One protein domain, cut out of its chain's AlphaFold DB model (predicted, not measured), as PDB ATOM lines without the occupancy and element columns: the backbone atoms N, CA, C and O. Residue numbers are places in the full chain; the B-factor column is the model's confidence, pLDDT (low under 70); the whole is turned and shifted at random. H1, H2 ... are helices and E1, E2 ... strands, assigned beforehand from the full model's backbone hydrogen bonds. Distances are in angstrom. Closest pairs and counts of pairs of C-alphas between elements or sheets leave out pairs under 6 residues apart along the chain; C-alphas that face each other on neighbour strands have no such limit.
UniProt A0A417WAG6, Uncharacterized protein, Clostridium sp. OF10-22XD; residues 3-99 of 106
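What this domain is: This is residues 3 to 99 of the 106 residues of an uncharacterized protein of Clostridium sp. OF10-22XD (UniProt A0A417WAG6). A small hairpin of two strands, E1 and E2, makes one end of the domain with short H4 next to it, and the long helix H5 runs from there toward the other end, with H1, H2 and H3 set steeply to one another on one side of it. The printed part has 97 residues, with E1, E2, then H1 to H5 along the chain; the sheet, E1 - E2, is antiparallel and the class is mostly helix. It is compact, with a radius of gyration of the C-alphas of 13.4 A and spans of 39 by 30 by 21 A.

Where its parts are: Find C-alpha 3 at (38.728, -21.475, 40.575), where E1, residues 3 to 6, begins and runs 9.8 A. E2, residues 13 to 18, runs 14.1 A. Then look for H1 at residues 26 to 33, 10.2 A; H2 at 44 to 53, 14.3 A; H3 at 55 to 65, 15.0 A; and H4 at 72 to 76, 7.5 A. H5, residues 79 to 97, runs 27.2 A to C-alpha 97 at (49.080, -11.254, 59.429).

How they stand to each other: Start at the hairpin of E1 and E2, antiparallel at 161 degrees, where N 5 and O 15 are 2.8 A apart, within hydrogen-bond range. From E1, the closest C-alphas to H4 are those of Tyr 6 and Thr 76, 5.2 A apart. H3 and H5 are near each other, with 9 pairs of C-alphas within 10 A. H1 and H3 touch, closest at the C-alphas of Val 32 and Leu 58, 6.7 A, at a steep tilt of 60 degrees, opposite ways. H2 and H5 are close but not clearly touching, the C-alphas of Val 47 and Val 83 being closest at 7.5 A, and about perpendicular at 84 degrees. H2 and H4 are apart. In H1, H2 and H5 every O i to N i+4 pair is within hydrogen-bond range; in H3 6 of 7 are, and in H4 0 of 1, beside 2 of 2 O i to N i+3 pairs.

The domain as a whole: The two C-alphas farthest apart, those of Asn 9 and Gly 99, are 42.4 A apart. The printed part has no cut, and no link is long. In this predicted model, look for pLDDT under 70 at residues 38, 41 and 93 to 99.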
ATOM      1  N   ILE A   3      37.930 -21.138  41.756       92.56
ATOM      2  CA  ILE A   3      38.728 -21.475  40.575       92.56
ATOM      3  C   ILE A   3      37.945 -22.427  39.676       92.56
ATOM      4  O   ILE A   3      37.283 -23.347  40.166       92.56
ATOM      5  N   THR A   4      37.961 -22.170  38.371       95.06
ATOM      6  CA  THR A   4      37.197 -22.949  37.396       95.06
ATOM      7  C   THR A   4      38.057 -24.070  36.834       95.06
ATOM      8  O   THR A   4      39.173 -23.838  36.373       95.06
ATOM      9  N   VAL A   5      37.521 -25.286  36.860       95.12
ATOM     10  CA  VAL A   5      38.084 -26.451  36.178       95.12
ATOM     11  C   VAL A   5      37.290 -26.646  34.895       95.12
ATOM     12  O   VAL A   5      36.059 -26.766  34.928       95.12
ATOM     13  N   TYR A   6      37.988 -26.670  33.771       95.25
ATOM     14  CA  TYR A   6      37.390 -26.828  32.456       95.25
ATOM     15  C   TYR A   6      37.416 -28.295  32.013       95.25
ATOM     16  O   TYR A   6      38.114 -29.142  32.564       95.25
ATOM     17  N   GLU A   7      36.615 -28.616  31.008       95.56
ATOM     18  CA  GLU A   7      36.796 -29.835  30.229       95.56
ATOM     19  C   GLU A   7      38.085 -29.735  29.396       95.56
ATOM     20  O   GLU A   7      38.615 -28.648  29.165       95.56
ATOM     21  N   ASN A   8      38.556 -30.856  28.838       92.38
ATOM     22  CA  ASN A   8      39.778 -30.906  28.009       92.38
ATOM     23  C   ASN A   8      39.783 -29.936  26.809       92.38
ATOM     24  O   ASN A   8      40.824 -29.687  26.204       92.38
ATOM     25  N   ASN A   9      38.619 -29.411  26.421       91.81
ATOM     26  CA  ASN A   9      38.496 -28.423  25.356       91.81
ATOM     27  C   ASN A   9      38.757 -26.975  25.811       91.81
ATOM     28  O   ASN A   9      38.704 -26.083  24.962       91.81
ATOM     29  N   MET A  10      39.017 -26.746  27.107       92.25
ATOM     30  CA  MET A  10      39.240 -25.437  27.741       92.25
ATOM     31  C   MET A  10      38.136 -24.407  27.445       92.25
ATOM     32  O   MET A  10      38.381 -23.202  27.411       92.25
ATOM     33  N   LYS A  11      36.917 -24.880  27.164       91.00
ATOM     34  CA  LYS A  11      35.751 -24.050  26.826       91.00
ATOM     35  C   LYS A  11      34.567 -24.357  27.720       91.00
ATOM     36  O   LYS A  11      33.939 -23.437  28.234       91.00
ATOM     37  N   ASP A  12      34.265 -25.637  27.884       94.69
ATOM     38  CA  ASP A  12      33.163 -26.071  28.729       94.69
ATOM     39  C   ASP A  12      33.640 -26.165  30.177       94.69
ATOM     40  O   ASP A  12      34.755 -26.609  30.452       94.69
ATOM     41  N   VAL A  13      32.804 -25.721  31.111       95.62
ATOM     42  CA  VAL A  13      33.111 -25.782  32.543       95.62
ATOM     43  C   VAL A  13      32.775 -27.177  33.060       95.62
ATOM     44  O   VAL A  13      31.615 -27.586  33.006       95.62
ATOM     45  N   LYS A  14      33.772 -27.875  33.610       94.81
ATOM     46  CA  LYS A  14      33.605 -29.179  34.269       94.81
ATOM     47  C   LYS A  14      33.076 -28.999  35.691       94.81
ATOM     48  O   LYS A  14      32.093 -29.624  36.080       94.81
ATOM     49  N   LYS A  15      33.721 -28.130  36.479       95.69
ATOM     50  CA  LYS A  15      33.279 -27.749  37.833       95.69
ATOM     51  C   LYS A  15      33.922 -26.444  38.298       95.69
ATOM     52  O   LYS A  15      34.948 -26.024  37.780       95.69
ATOM     53  N   VAL A  16      33.331 -25.830  39.319       95.56
ATOM     54  CA  VAL A  16      33.901 -24.667  40.013       95.56
ATOM     55  C   VAL A  16      34.272 -25.096  41.424       95.56
ATOM     56  O   VAL A  16      33.422 -25.595  42.159       95.56
ATOM     57  N   LEU A  17      35.537 -24.913  41.788       93.56
ATOM     58  CA  LEU A  17      36.058 -25.211  43.114       93.56
ATOM     59  C   LEU A  17      35.965 -23.961  43.991       93.56
ATOM     60  O   LEU A  17      36.332 -22.862  43.565       93.56
ATOM     61  N   GLU A  18      35.499 -24.126  45.226       91.06
ATOM     62  CA  GLU A  18      35.415 -23.041  46.203       91.06
ATOM     63  C   GLU A  18      36.519 -23.168  47.251       91.06
ATOM     64  O   GLU A  18      36.845 -24.257  47.714       91.06
ATOM     65  N   ALA A  19      37.135 -22.036  47.587       87.31
ATOM     66  CA  ALA A  19      38.177 -21.999  48.599       87.31
ATOM     67  C   ALA A  19      37.569 -22.123  50.000       87.31
ATOM     68  O   ALA A  19      36.703 -21.327  50.367       87.31
ATOM     69  N   GLU A  20      38.111 -23.028  50.803       84.69
ATOM     70  CA  GLU A  20      37.763 -23.212  52.206       84.69
ATOM     71  C   GLU A  20      38.809 -22.609  53.155       84.69
ATOM     72  O   GLU A  20      39.980 -22.382  52.819       84.69
ATOM     73  N   ASP A  21      38.384 -22.356  54.394       78.62
ATOM     74  CA  ASP A  21      39.275 -21.894  55.450       78.62
ATOM     75  C   ASP A  21      40.195 -23.032  55.918       78.62
ATOM     76  O   ASP A  21      39.871 -23.849  56.778       78.62
ATOM     77  N   ALA A  22      41.404 -23.051  55.366       75.56
ATOM     78  CA  ALA A  22      42.405 -24.051  55.697       75.56
ATOM     79  C   ALA A  22      43.454 -23.542  56.697       75.56
ATOM     80  O   ALA A  22      43.990 -22.426  56.590       75.56
ATOM     81  N   LYS A  23      43.836 -24.420  57.636       78.25
ATOM     82  CA  LYS A  23      45.083 -24.272  58.398       78.25
ATOM     83  C   LYS A  23      46.256 -24.609  57.487       78.25
ATOM     84  O   LYS A  23      46.397 -25.738  57.017       78.25
ATOM     85  N   ILE A  24      47.122 -23.627  57.270       79.25
ATOM     86  CA  ILE A  24      48.241 -23.743  56.339       79.25
ATOM     87  C   ILE A  24      49.534 -23.759  57.147       79.25
ATOM     88  O   ILE A  24      49.776 -22.821  57.912       79.25
ATOM     89  N   PRO A  25      50.361 -24.813  57.021       81.00
ATOM     90  CA  PRO A  25      51.633 -24.873  57.722       81.00
ATOM     91  C   PRO A  25      52.503 -23.671  57.362       81.00
ATOM     92  O   PRO A  25      52.710 -23.382  56.183       81.00
ATOM     93  N   PHE A  26      53.075 -23.009  58.370       79.50
ATOM     94  CA  PHE A  26      53.948 -21.854  58.149       79.50
ATOM     95  C   PHE A  26      55.112 -22.176  57.202       79.50
ATOM     96  O   PHE A  26      55.463 -21.352  56.369       79.50
ATOM     97  N   GLY A  27      55.671 -23.390  57.267       80.69
ATOM     98  CA  GLY A  27      56.728 -23.822  56.350       80.69
ATOM     99  C   GLY A  27      56.295 -23.835  54.880       80.69
ATOM    100  O   GLY A  27      57.069 -23.417  54.027       80.69
ATOM    101  N   LEU A  28      55.058 -24.254  54.594       80.81
ATOM    102  CA  LEU A  28      54.493 -24.244  53.241       80.81
ATOM    103  C   LEU A  28      54.214 -22.808  52.784       80.81
ATOM    104  O   LEU A  28      54.637 -22.416  51.703       80.81
ATOM    105  N   ALA A  29      53.600 -21.994  53.648       76.25
ATOM    106  CA  ALA A  29      53.380 -20.577  53.367       76.25
ATOM    107  C   ALA A  29      54.701 -19.833  53.103       76.25
ATOM    108  O   ALA A  29      54.802 -19.097  52.130       76.25
ATOM    109  N   ARG A  30      55.738 -20.065  53.918       77.06
ATOM    110  CA  ARG A  30      57.079 -19.490  53.744       77.06
ATOM    111  C   ARG A  30      57.697 -19.893  52.409       77.06
ATOM    112  O   ARG A  30      58.286 -19.034  51.760       77.06
ATOM    113  N   ARG A  31      57.611 -21.174  52.026       80.88
ATOM    114  CA  ARG A  31      58.135 -21.637  50.735       80.88
ATOM    115  C   ARG A  31      57.425 -20.927  49.596       80.88
ATOM    116  O   ARG A  31      58.119 -20.312  48.805       80.88
ATOM    117  N   VAL A  32      56.089 -20.903  49.599       76.81
ATOM    118  CA  VAL A  32      55.289 -20.289  48.529       76.81
ATOM    119  C   VAL A  32      55.472 -18.773  48.442       76.81
ATOM    120  O   VAL A  32      55.697 -18.255  47.355       76.81
ATOM    121  N   VAL A  33      55.438 -18.047  49.564       71.56
ATOM    122  CA  VAL A  33      55.708 -16.595  49.588       71.56
ATOM    123  C   VAL A  33      57.107 -16.301  49.042       71.56
ATOM    124  O   VAL A  33      57.279 -15.362  48.275       71.56
ATOM    125  N   GLY A  34      58.099 -17.126  49.393       72.25
ATOM    126  CA  GLY A  34      59.474 -16.980  48.915       72.25
ATOM    127  C   GLY A  34      59.664 -17.228  47.415       72.25
ATOM    128  O   GLY A  34      60.731 -16.908  46.896       72.25
ATOM    129  N   LEU A  35      58.663 -17.777  46.720       73.94
ATOM    130  CA  LEU A  35      58.719 -17.987  45.273       73.94
ATOM    131  C   LEU A  35      58.516 -16.686  44.499       73.94
ATOM    132  O   LEU A  35      59.075 -16.530  43.415       73.94
ATOM    133  N   PHE A  36      57.725 -15.762  45.047       71.19
ATOM    134  CA  PHE A  36      57.278 -14.572  44.342       71.19
ATOM    135  C   PHE A  36      58.063 -13.331  44.773       71.19
ATOM    136  O   PHE A  36      58.077 -12.941  45.938       71.19
ATOM    137  N   ASN A  37      58.680 -12.670  43.801       73.94
ATOM    138  CA  ASN A  37      59.248 -11.342  43.926       73.94
ATOM    139  C   ASN A  37      58.138 -10.320  43.654       73.94
ATOM    140  O   ASN A  37      57.634 -10.238  42.533       73.94
ATOM    141  N   GLU A  38      57.775  -9.552  44.682       68.38
ATOM    142  CA  GLU A  38      56.683  -8.573  44.650       68.38
ATOM    143  C   GLU A  38      56.829  -7.553  43.511       68.38
ATOM    144  O   GLU A  38      55.860  -7.275  42.805       68.38
ATOM    145  N   GLU A  39      58.051  -7.086  43.239       74.81
ATOM    146  CA  GLU A  39      58.342  -6.122  42.166       74.81
ATOM    147  C   GLU A  39      58.097  -6.705  40.767       74.81
ATOM    148  O   GLU A  39      57.881  -5.968  39.803       74.81
ATOM    149  N   LYS A  40      58.112  -8.038  40.649       74.12
ATOM    150  CA  LYS A  40      57.939  -8.773  39.392       74.12
ATOM    151  C   LYS A  40      56.580  -9.459  39.275       74.12
ATOM    152  O   LYS A  40      56.324 -10.115  38.272       74.12
ATOM    153  N   LEU A  41      55.669  -9.288  40.236       68.75
ATOM    154  CA  LEU A  41      54.338  -9.915  40.193       68.75
ATOM    155  C   LEU A  41      53.479  -9.472  38.997       68.75
ATOM    156  O   LEU A  41      52.529 -10.171  38.633       68.75
ATOM    157  N   ASN A  42      53.797  -8.328  38.390       70.31
ATOM    158  CA  ASN A  42      53.128  -7.825  37.189       70.31
ATOM    159  C   ASN A  42      53.773  -8.322  35.880       70.31
ATOM    160  O   ASN A  42      53.221  -8.079  34.811       70.31
ATOM    161  N   ASP A  43      54.913  -9.015  35.949       79.25
ATOM    162  CA  ASP A  43      55.560  -9.647  34.799       79.25
ATOM    163  C   ASP A  43      54.999 -11.062  34.602       79.25
ATOM    164  O   ASP A  43      55.297 -11.995  35.354       79.25
ATOM    165  N   THR A  44      54.177 -11.223  33.564       71.88
ATOM    166  CA  THR A  44      53.547 -12.501  33.213       71.88
ATOM    167  C   THR A  44      54.566 -13.621  32.991       71.88
ATOM    168  O   THR A  44      54.318 -14.748  33.413       71.88
ATOM    169  N   GLY A  45      55.720 -13.337  32.377       78.62
ATOM    170  CA  GLY A  45      56.744 -14.347  32.099       78.62
ATOM    171  C   GLY A  45      57.399 -14.860  33.381       78.62
ATOM    172  O   GLY A  45      57.510 -16.069  33.583       78.62
ATOM    173  N   TYR A  46      57.743 -13.942  34.286       82.06
ATOM    174  CA  TYR A  46      58.270 -14.287  35.608       82.06
ATOM    175  C   TYR A  46      57.283 -15.133  36.423       82.06
ATOM    176  O   TYR A  46      57.665 -16.132  37.039       82.06
ATOM    177  N   VAL A  47      56.005 -14.751  36.421       76.00
ATOM    178  CA  VAL A  47      54.968 -15.477  37.158       76.00
ATOM    179  C   VAL A  47      54.781 -16.890  36.597       76.00
ATOM    180  O   VAL A  47      54.748 -17.840  37.377       76.00
ATOM    181  N   MET A  48      54.739 -17.056  35.270       74.62
ATOM    182  CA  MET A  48      54.657 -18.381  34.636       74.62
ATOM    183  C   MET A  48      55.859 -19.269  34.982       74.62
ATOM    184  O   MET A  48      55.693 -20.435  35.345       74.62
ATOM    185  N   GLU A  49      57.075 -18.726  34.904       83.56
ATOM    186  CA  GLU A  49      58.297 -19.456  35.252       83.56
ATOM    187  C   GLU A  49      58.293 -19.885  36.728       83.56
ATOM    188  O   GLU A  49      58.679 -21.002  37.069       83.56
ATOM    189  N   THR A  50      57.812 -19.012  37.611       81.19
ATOM    190  CA  THR A  50      57.739 -19.275  39.052       81.19
ATOM    191  C   THR A  50      56.722 -20.370  39.374       81.19
ATOM    192  O   THR A  50      57.030 -21.282  40.149       81.19
ATOM    193  N   VAL A  51      55.536 -20.305  38.756       78.12
ATOM    194  CA  VAL A  51      54.462 -21.295  38.930       78.12
ATOM    195  C   VAL A  51      54.902 -22.672  38.443       78.12
ATOM    196  O   VAL A  51      54.747 -23.651  39.166       78.12
ATOM    197  N   THR A  52      55.512 -22.746  37.259       78.94
ATOM    198  CA  THR A  52      55.958 -24.022  36.676       78.94
ATOM    199  C   THR A  52      57.114 -24.656  37.454       78.94
ATOM    200  O   THR A  52      57.089 -25.856  37.709       78.94
ATOM    201  N   LYS A  53      58.107 -23.873  37.903       85.19
ATOM    202  CA  LYS A  53      59.242 -24.396  38.694       85.19
ATOM    203  C   LYS A  53      58.862 -24.889  40.088       85.19
ATOM    204  O   LYS A  53      59.599 -25.681  40.666       85.19
ATOM    205  N   SER A  54      57.759 -24.389  40.630       83.19
ATOM    206  CA  SER A  54      57.377 -24.602  42.030       83.19
ATOM    207  C   SER A  54      56.014 -25.277  42.155       83.19
ATOM    208  O   SER A  54      55.329 -25.127  43.169       83.19
ATOM    209  N   TRP A  55      55.622 -25.987  41.098       84.31
ATOM    210  CA  TRP A  55      54.300 -26.571  40.930       84.31
ATOM    211  C   TRP A  55      53.890 -27.443  42.117       84.31
ATOM    212  O   TRP A  55      52.817 -27.240  42.671       84.31
ATOM    213  N   ASP A  56      54.775 -28.318  42.594       85.56
ATOM    214  CA  ASP A  56      54.465 -29.246  43.688       85.56
ATOM    215  C   ASP A  56      54.132 -28.534  45.009       85.56
ATOM    216  O   ASP A  56      53.204 -28.922  45.723       85.56
ATOM    217  N   ASP A  57      54.877 -27.479  45.353       83.19
ATOM    218  CA  ASP A  57      54.610 -26.678  46.555       83.19
ATOM    219  C   ASP A  57      53.316 -25.857  46.391       83.19
ATOM    220  O   ASP A  57      52.562 -25.687  47.354       83.19
ATOM    221  N   LEU A  58      53.030 -25.375  45.176       83.38
ATOM    222  CA  LEU A  58      51.798 -24.649  44.866       83.38
ATOM    223  C   LEU A  58      50.572 -25.562  44.906       83.38
ATOM    224  O   LEU A  58      49.601 -25.212  45.569       83.38
ATOM    225  N   VAL A  59      50.615 -26.743  44.294       85.06
ATOM    226  CA  VAL A  59      49.518 -27.724  44.313       85.06
ATOM    227  C   VAL A  59      49.254 -28.223  45.730       85.06
ATOM    228  O   VAL A  59      48.101 -28.320  46.137       85.06
ATOM    229  N   GLN A  60      50.288 -28.448  46.547       87.00
ATOM    230  CA  GLN A  60      50.094 -28.783  47.965       87.00
ATOM    231  C   GLN A  60      49.389 -27.674  48.752       87.00
ATOM    232  O   GLN A  60      48.624 -27.952  49.680       87.00
ATOM    233  N   LEU A  61      49.678 -26.412  48.434       85.62
ATOM    234  CA  LEU A  61      48.998 -25.276  49.038       85.62
ATOM    235  C   LEU A  61      47.553 -25.182  48.541       85.62
ATOM    236  O   LEU A  61      46.636 -25.057  49.350       85.62
ATOM    237  N   LEU A  62      47.357 -25.260  47.229       85.94
ATOM    238  CA  LEU A  62      46.062 -25.128  46.578       85.94
ATOM    239  C   LEU A  62      45.126 -26.274  46.944       85.94
ATOM    240  O   LEU A  62      43.998 -25.995  47.309       85.94
ATOM    241  N   GLY A  63      45.588 -27.522  46.994       88.31
ATOM    242  CA  GLY A  63      44.783 -28.665  47.439       88.31
ATOM    243  C   GLY A  63      44.354 -28.584  48.909       88.31
ATOM    244  O   GLY A  63      43.378 -29.206  49.308       88.31
ATOM    245  N   ARG A  64      45.035 -27.780  49.739       86.88
ATOM    246  CA  ARG A  64      44.540 -27.464  51.092       86.88
ATOM    247  C   ARG A  64      43.446 -26.409  51.076       86.88
ATOM    248  O   ARG A  64      42.597 -26.434  51.955       86.88
ATOM    249  N   ILE A  65      43.520 -25.456  50.149       87.56
ATOM    250  CA  ILE A  65      42.556 -24.359  50.008       87.56
ATOM    251  C   ILE A  65      41.304 -24.842  49.267       87.56
ATOM    252  O   ILE A  65      40.208 -24.423  49.604       87.56
ATOM    253  N   PHE A  66      41.468 -25.730  48.294       91.00
ATOM    254  CA  PHE A  66      40.430 -26.329  47.467       91.00
ATOM    255  C   PHE A  66      40.442 -27.847  47.705       91.00
ATOM    256  O   PHE A  66      41.026 -28.582  46.907       91.00
ATOM    257  N   PRO A  67      39.861 -28.331  48.816       88.31
ATOM    258  CA  PRO A  67      39.917 -29.748  49.186       88.31
ATOM    259  C   PRO A  67      39.211 -30.673  48.183       88.31
ATOM    260  O   PRO A  67      39.539 -31.853  48.109       88.31
ATOM    261  N   ASP A  68      38.291 -30.130  47.381       91.12
ATOM    262  CA  ASP A  68      37.553 -30.856  46.340       91.12
ATOM    263  C   ASP A  68      38.310 -30.971  45.000       91.12
ATOM    264  O   ASP A  68      37.765 -31.472  44.006       91.12
ATOM    265  N   ALA A  69      39.548 -30.474  44.938       90.75
ATOM    266  CA  ALA A  69      40.404 -30.579  43.763       90.75
ATOM    267  C   ALA A  69      41.102 -31.944  43.707       90.75
ATOM    268  O   ALA A  69      41.731 -32.375  44.675       90.75
ATOM    269  N   THR A  70      41.039 -32.610  42.556       90.19
ATOM    270  CA  THR A  70      41.897 -33.759  42.248       90.19
ATOM    271  C   THR A  70      43.192 -33.293  41.583       90.19
ATOM    272  O   THR A  70      43.307 -32.142  41.168       90.19
ATOM    273  N   GLU A  71      44.183 -34.181  41.461       85.06
ATOM    274  CA  GLU A  71      45.425 -33.859  40.743       85.06
ATOM    275  C   GLU A  71      45.163 -33.501  39.271       85.06
ATOM    276  O   GLU A  71      45.699 -32.513  38.780       85.06
ATOM    277  N   GLU A  72      44.274 -34.241  38.602       87.25
ATOM    278  CA  GLU A  72      43.910 -34.027  37.191       87.25
ATOM    279  C   GLU A  72      43.141 -32.721  36.952       87.25
ATOM    280  O   GLU A  72      43.138 -32.188  35.843       87.25
ATOM    281  N   ASP A  73      42.457 -32.195  37.970       90.56
ATOM    282  CA  ASP A  73      41.713 -30.949  37.811       90.56
ATOM    283  C   ASP A  73      42.655 -29.770  37.532       90.56
ATOM    284  O   ASP A  73      42.285 -28.858  36.797       90.56
ATOM    285  N   TRP A  74      43.886 -29.797  38.053       89.06
ATOM    286  CA  TRP A  74      44.848 -28.711  37.864       89.06
ATOM    287  C   TRP A  74      45.347 -28.570  36.424       89.06
ATOM    288  O   TRP A  74      45.715 -27.464  36.026       89.06
ATOM    289  N   ASP A  75      45.308 -29.645  35.636       89.44
ATOM    290  CA  ASP A  75      45.745 -29.644  34.234       89.44
ATOM    291  C   ASP A  75      44.783 -28.880  33.312       89.44
ATOM    292  O   ASP A  75      45.142 -28.495  32.199       89.44
ATOM    293  N   THR A  76      43.552 -28.654  33.777       92.75
ATOM    294  CA  THR A  76      42.467 -28.022  33.011       92.75
ATOM    295  C   THR A  76      41.960 -26.742  33.670       92.75
ATOM    296  O   THR A  76      40.853 -26.281  33.402       92.75
ATOM    297  N   VAL A  77      42.778 -26.136  34.531       91.00
ATOM    298  CA  VAL A  77      42.540 -24.800  35.082       91.00
ATOM    299  C   VAL A  77      43.177 -23.752  34.170       91.00
ATOM    300  O   VAL A  77      44.301 -23.919  33.696       91.00
ATOM    301  N   ASP A  78      42.479 -22.637  33.949       88.88
ATOM    302  CA  ASP A  78      43.058 -21.512  33.219       88.88
ATOM    303  C   ASP A  78      44.243 -20.903  33.987       88.88
ATOM    304  O   ASP A  78      44.181 -20.614  35.186       88.88
ATOM    305  N   LEU A  79      45.347 -20.681  33.276       81.19
ATOM    306  CA  LEU A  79      46.585 -20.187  33.869       81.19
ATOM    307  C   LEU A  79      46.428 -18.790  34.490       81.19
ATOM    308  O   LEU A  79      47.048 -18.513  35.518       81.19
ATOM    309  N   ALA A  80      45.612 -17.910  33.904       79.69
ATOM    310  CA  ALA A  80      45.363 -16.589  34.470       79.69
ATOM    311  C   ALA A  80      44.524 -16.686  35.753       79.69
ATOM    312  O   ALA A  80      44.848 -16.009  36.732       79.69
ATOM    313  N   GLU A  81      43.514 -17.563  35.790       86.06
ATOM    314  CA  GLU A  81      42.748 -17.849  37.014       86.06
ATOM    315  C   GLU A  81      43.648 -18.403  38.125       86.06
ATOM    316  O   GLU A  81      43.623 -17.903  39.251       86.06
ATOM    317  N   MET A  82      44.506 -19.375  37.802       82.56
ATOM    318  CA  MET A  82      45.473 -19.953  38.737       82.56
ATOM    319  C   MET A  82      46.382 -18.882  39.347       82.56
ATOM    320  O   MET A  82      46.531 -18.779  40.568       82.56
ATOM    321  N   VAL A  83      46.974 -18.047  38.492       75.94
ATOM    322  CA  VAL A  83      47.839 -16.946  38.920       75.94
ATOM    323  C   VAL A  83      47.087 -15.971  39.822       75.94
ATOM    324  O   VAL A  83      47.628 -15.544  40.846       75.94
ATOM    325  N   GLN A  84      45.849 -15.622  39.468       80.31
ATOM    326  CA  GLN A  84      45.041 -14.697  40.254       80.31
ATOM    327  C   GLN A  84      44.719 -15.269  41.637       80.31
ATOM    328  O   GLN A  84      44.886 -14.576  42.637       80.31
ATOM    329  N   VAL A  85      44.348 -16.546  41.719       83.44
ATOM    330  CA  VAL A  85      44.034 -17.222  42.985       83.44
ATOM    331  C   VAL A  85      45.245 -17.277  43.913       83.44
ATOM    332  O   VAL A  85      45.115 -17.012  45.110       83.44
ATOM    333  N   VAL A  86      46.438 -17.566  43.383       77.62
ATOM    334  CA  VAL A  86      47.672 -17.544  44.182       77.62
ATOM    335  C   VAL A  86      47.957 -16.131  44.704       77.62
ATOM    336  O   VAL A  86      48.255 -15.967  45.889       77.62
ATOM    337  N   LYS A  87      47.810 -15.097  43.861       75.56
ATOM    338  CA  LYS A  87      47.973 -13.691  44.272       75.56
ATOM    339  C   LYS A  87      46.981 -13.300  45.367       75.56
ATOM    340  O   LYS A  87      47.393 -12.772  46.401       75.56
ATOM    341  N   ASP A  88      45.701 -13.595  45.172       79.69
ATOM    342  CA  ASP A  88      44.638 -13.272  46.123       79.69
ATOM    343  C   ASP A  88      44.850 -13.983  47.458       79.69
ATOM    344  O   ASP A  88      44.694 -13.374  48.519       79.69
ATOM    345  N   PHE A  89      45.280 -15.246  47.423       78.12
ATOM    346  CA  PHE A  89      45.623 -16.005  48.615       78.12
ATOM    347  C   PHE A  89      46.776 -15.361  49.397       78.12
ATOM    348  O   PHE A  89      46.668 -15.164  50.614       78.12
ATOM    349  N   LEU A  90      47.870 -15.019  48.708       72.50
ATOM    350  CA  LEU A  90      49.026 -14.368  49.320       72.50
ATOM    351  C   LEU A  90      48.614 -13.035  49.951       72.50
ATOM    352  O   LEU A  90      48.903 -12.798  51.123       72.50
ATOM    353  N   LEU A  91      47.855 -12.208  49.226       72.00
ATOM    354  CA  LEU A  91      47.343 -10.932  49.722       72.00
ATOM    355  C   LEU A  91      46.411 -11.103  50.931       72.00
ATOM    356  O   LEU A  91      46.544 -10.367  51.906       72.00
ATOM    357  N   LEU A  92      45.496 -12.077  50.909       73.56
ATOM    358  CA  LEU A  92      44.596 -12.382  52.027       73.56
ATOM    359  C   LEU A  92      45.363 -12.780  53.288       73.56
ATOM    360  O   LEU A  92      45.064 -12.287  54.379       73.56
ATOM    361  N   LYS A  93      46.344 -13.679  53.164       69.38
ATOM    362  CA  LYS A  93      47.129 -14.141  54.316       69.38
ATOM    363  C   LYS A  93      48.065 -13.062  54.831       69.38
ATOM    364  O   LYS A  93      48.156 -12.911  56.046       69.38
ATOM    365  N   LEU A  94      48.688 -12.281  53.947       62.97
ATOM    366  CA  LEU A  94      49.458 -11.108  54.346       62.97
ATOM    367  C   LEU A  94      48.561 -10.138  55.117       62.97
ATOM    368  O   LEU A  94      48.851  -9.890  56.279       62.97
ATOM    369  N   LYS A  95      47.417  -9.706  54.569       64.62
ATOM    370  CA  LYS A  95      46.463  -8.814  55.262       64.62
ATOM    371  C   LYS A  95      46.058  -9.327  56.651       64.62
ATOM    372  O   LYS A  95      46.126  -8.563  57.612       64.62
ATOM    373  N   LYS A  96      45.738 -10.625  56.782       62.31
ATOM    374  CA  LYS A  96      45.436 -11.262  58.082       62.31
ATOM    375  C   LYS A  96      46.622 -11.215  59.065       62.31
ATOM    376  O   LYS A  96      46.394 -11.086  60.262       62.31
ATOM    377  N   LEU A  97      47.869 -11.303  58.592       55.19
ATOM    378  CA  LEU A  97      49.080 -11.254  59.429       55.19
ATOM    379  C   LEU A  97      49.454  -9.835  59.882       55.19
ATOM    380  O   LEU A  97      49.872  -9.659  61.021       55.19
ATOM    381  N   ILE A  98      49.288  -8.829  59.018       49.88
ATOM    382  CA  ILE A  98      49.510  -7.406  59.357       49.88
ATOM    383  C   ILE A  98      48.329  -6.788  60.122       49.88
ATOM    384  O   ILE A  98      48.367  -5.608  60.460       49.88
ATOM    385  N   GLY A  99      47.286  -7.572  60.422       46.59
ATOM    386  CA  GLY A  99      46.120  -7.116  61.181       46.59
ATOM    387  C   GLY A  99      45.288  -6.058  60.454       46.59
ATOM    388  O   GLY A  99      44.457  -5.406  61.082       46.59
TER     389      GLY A  99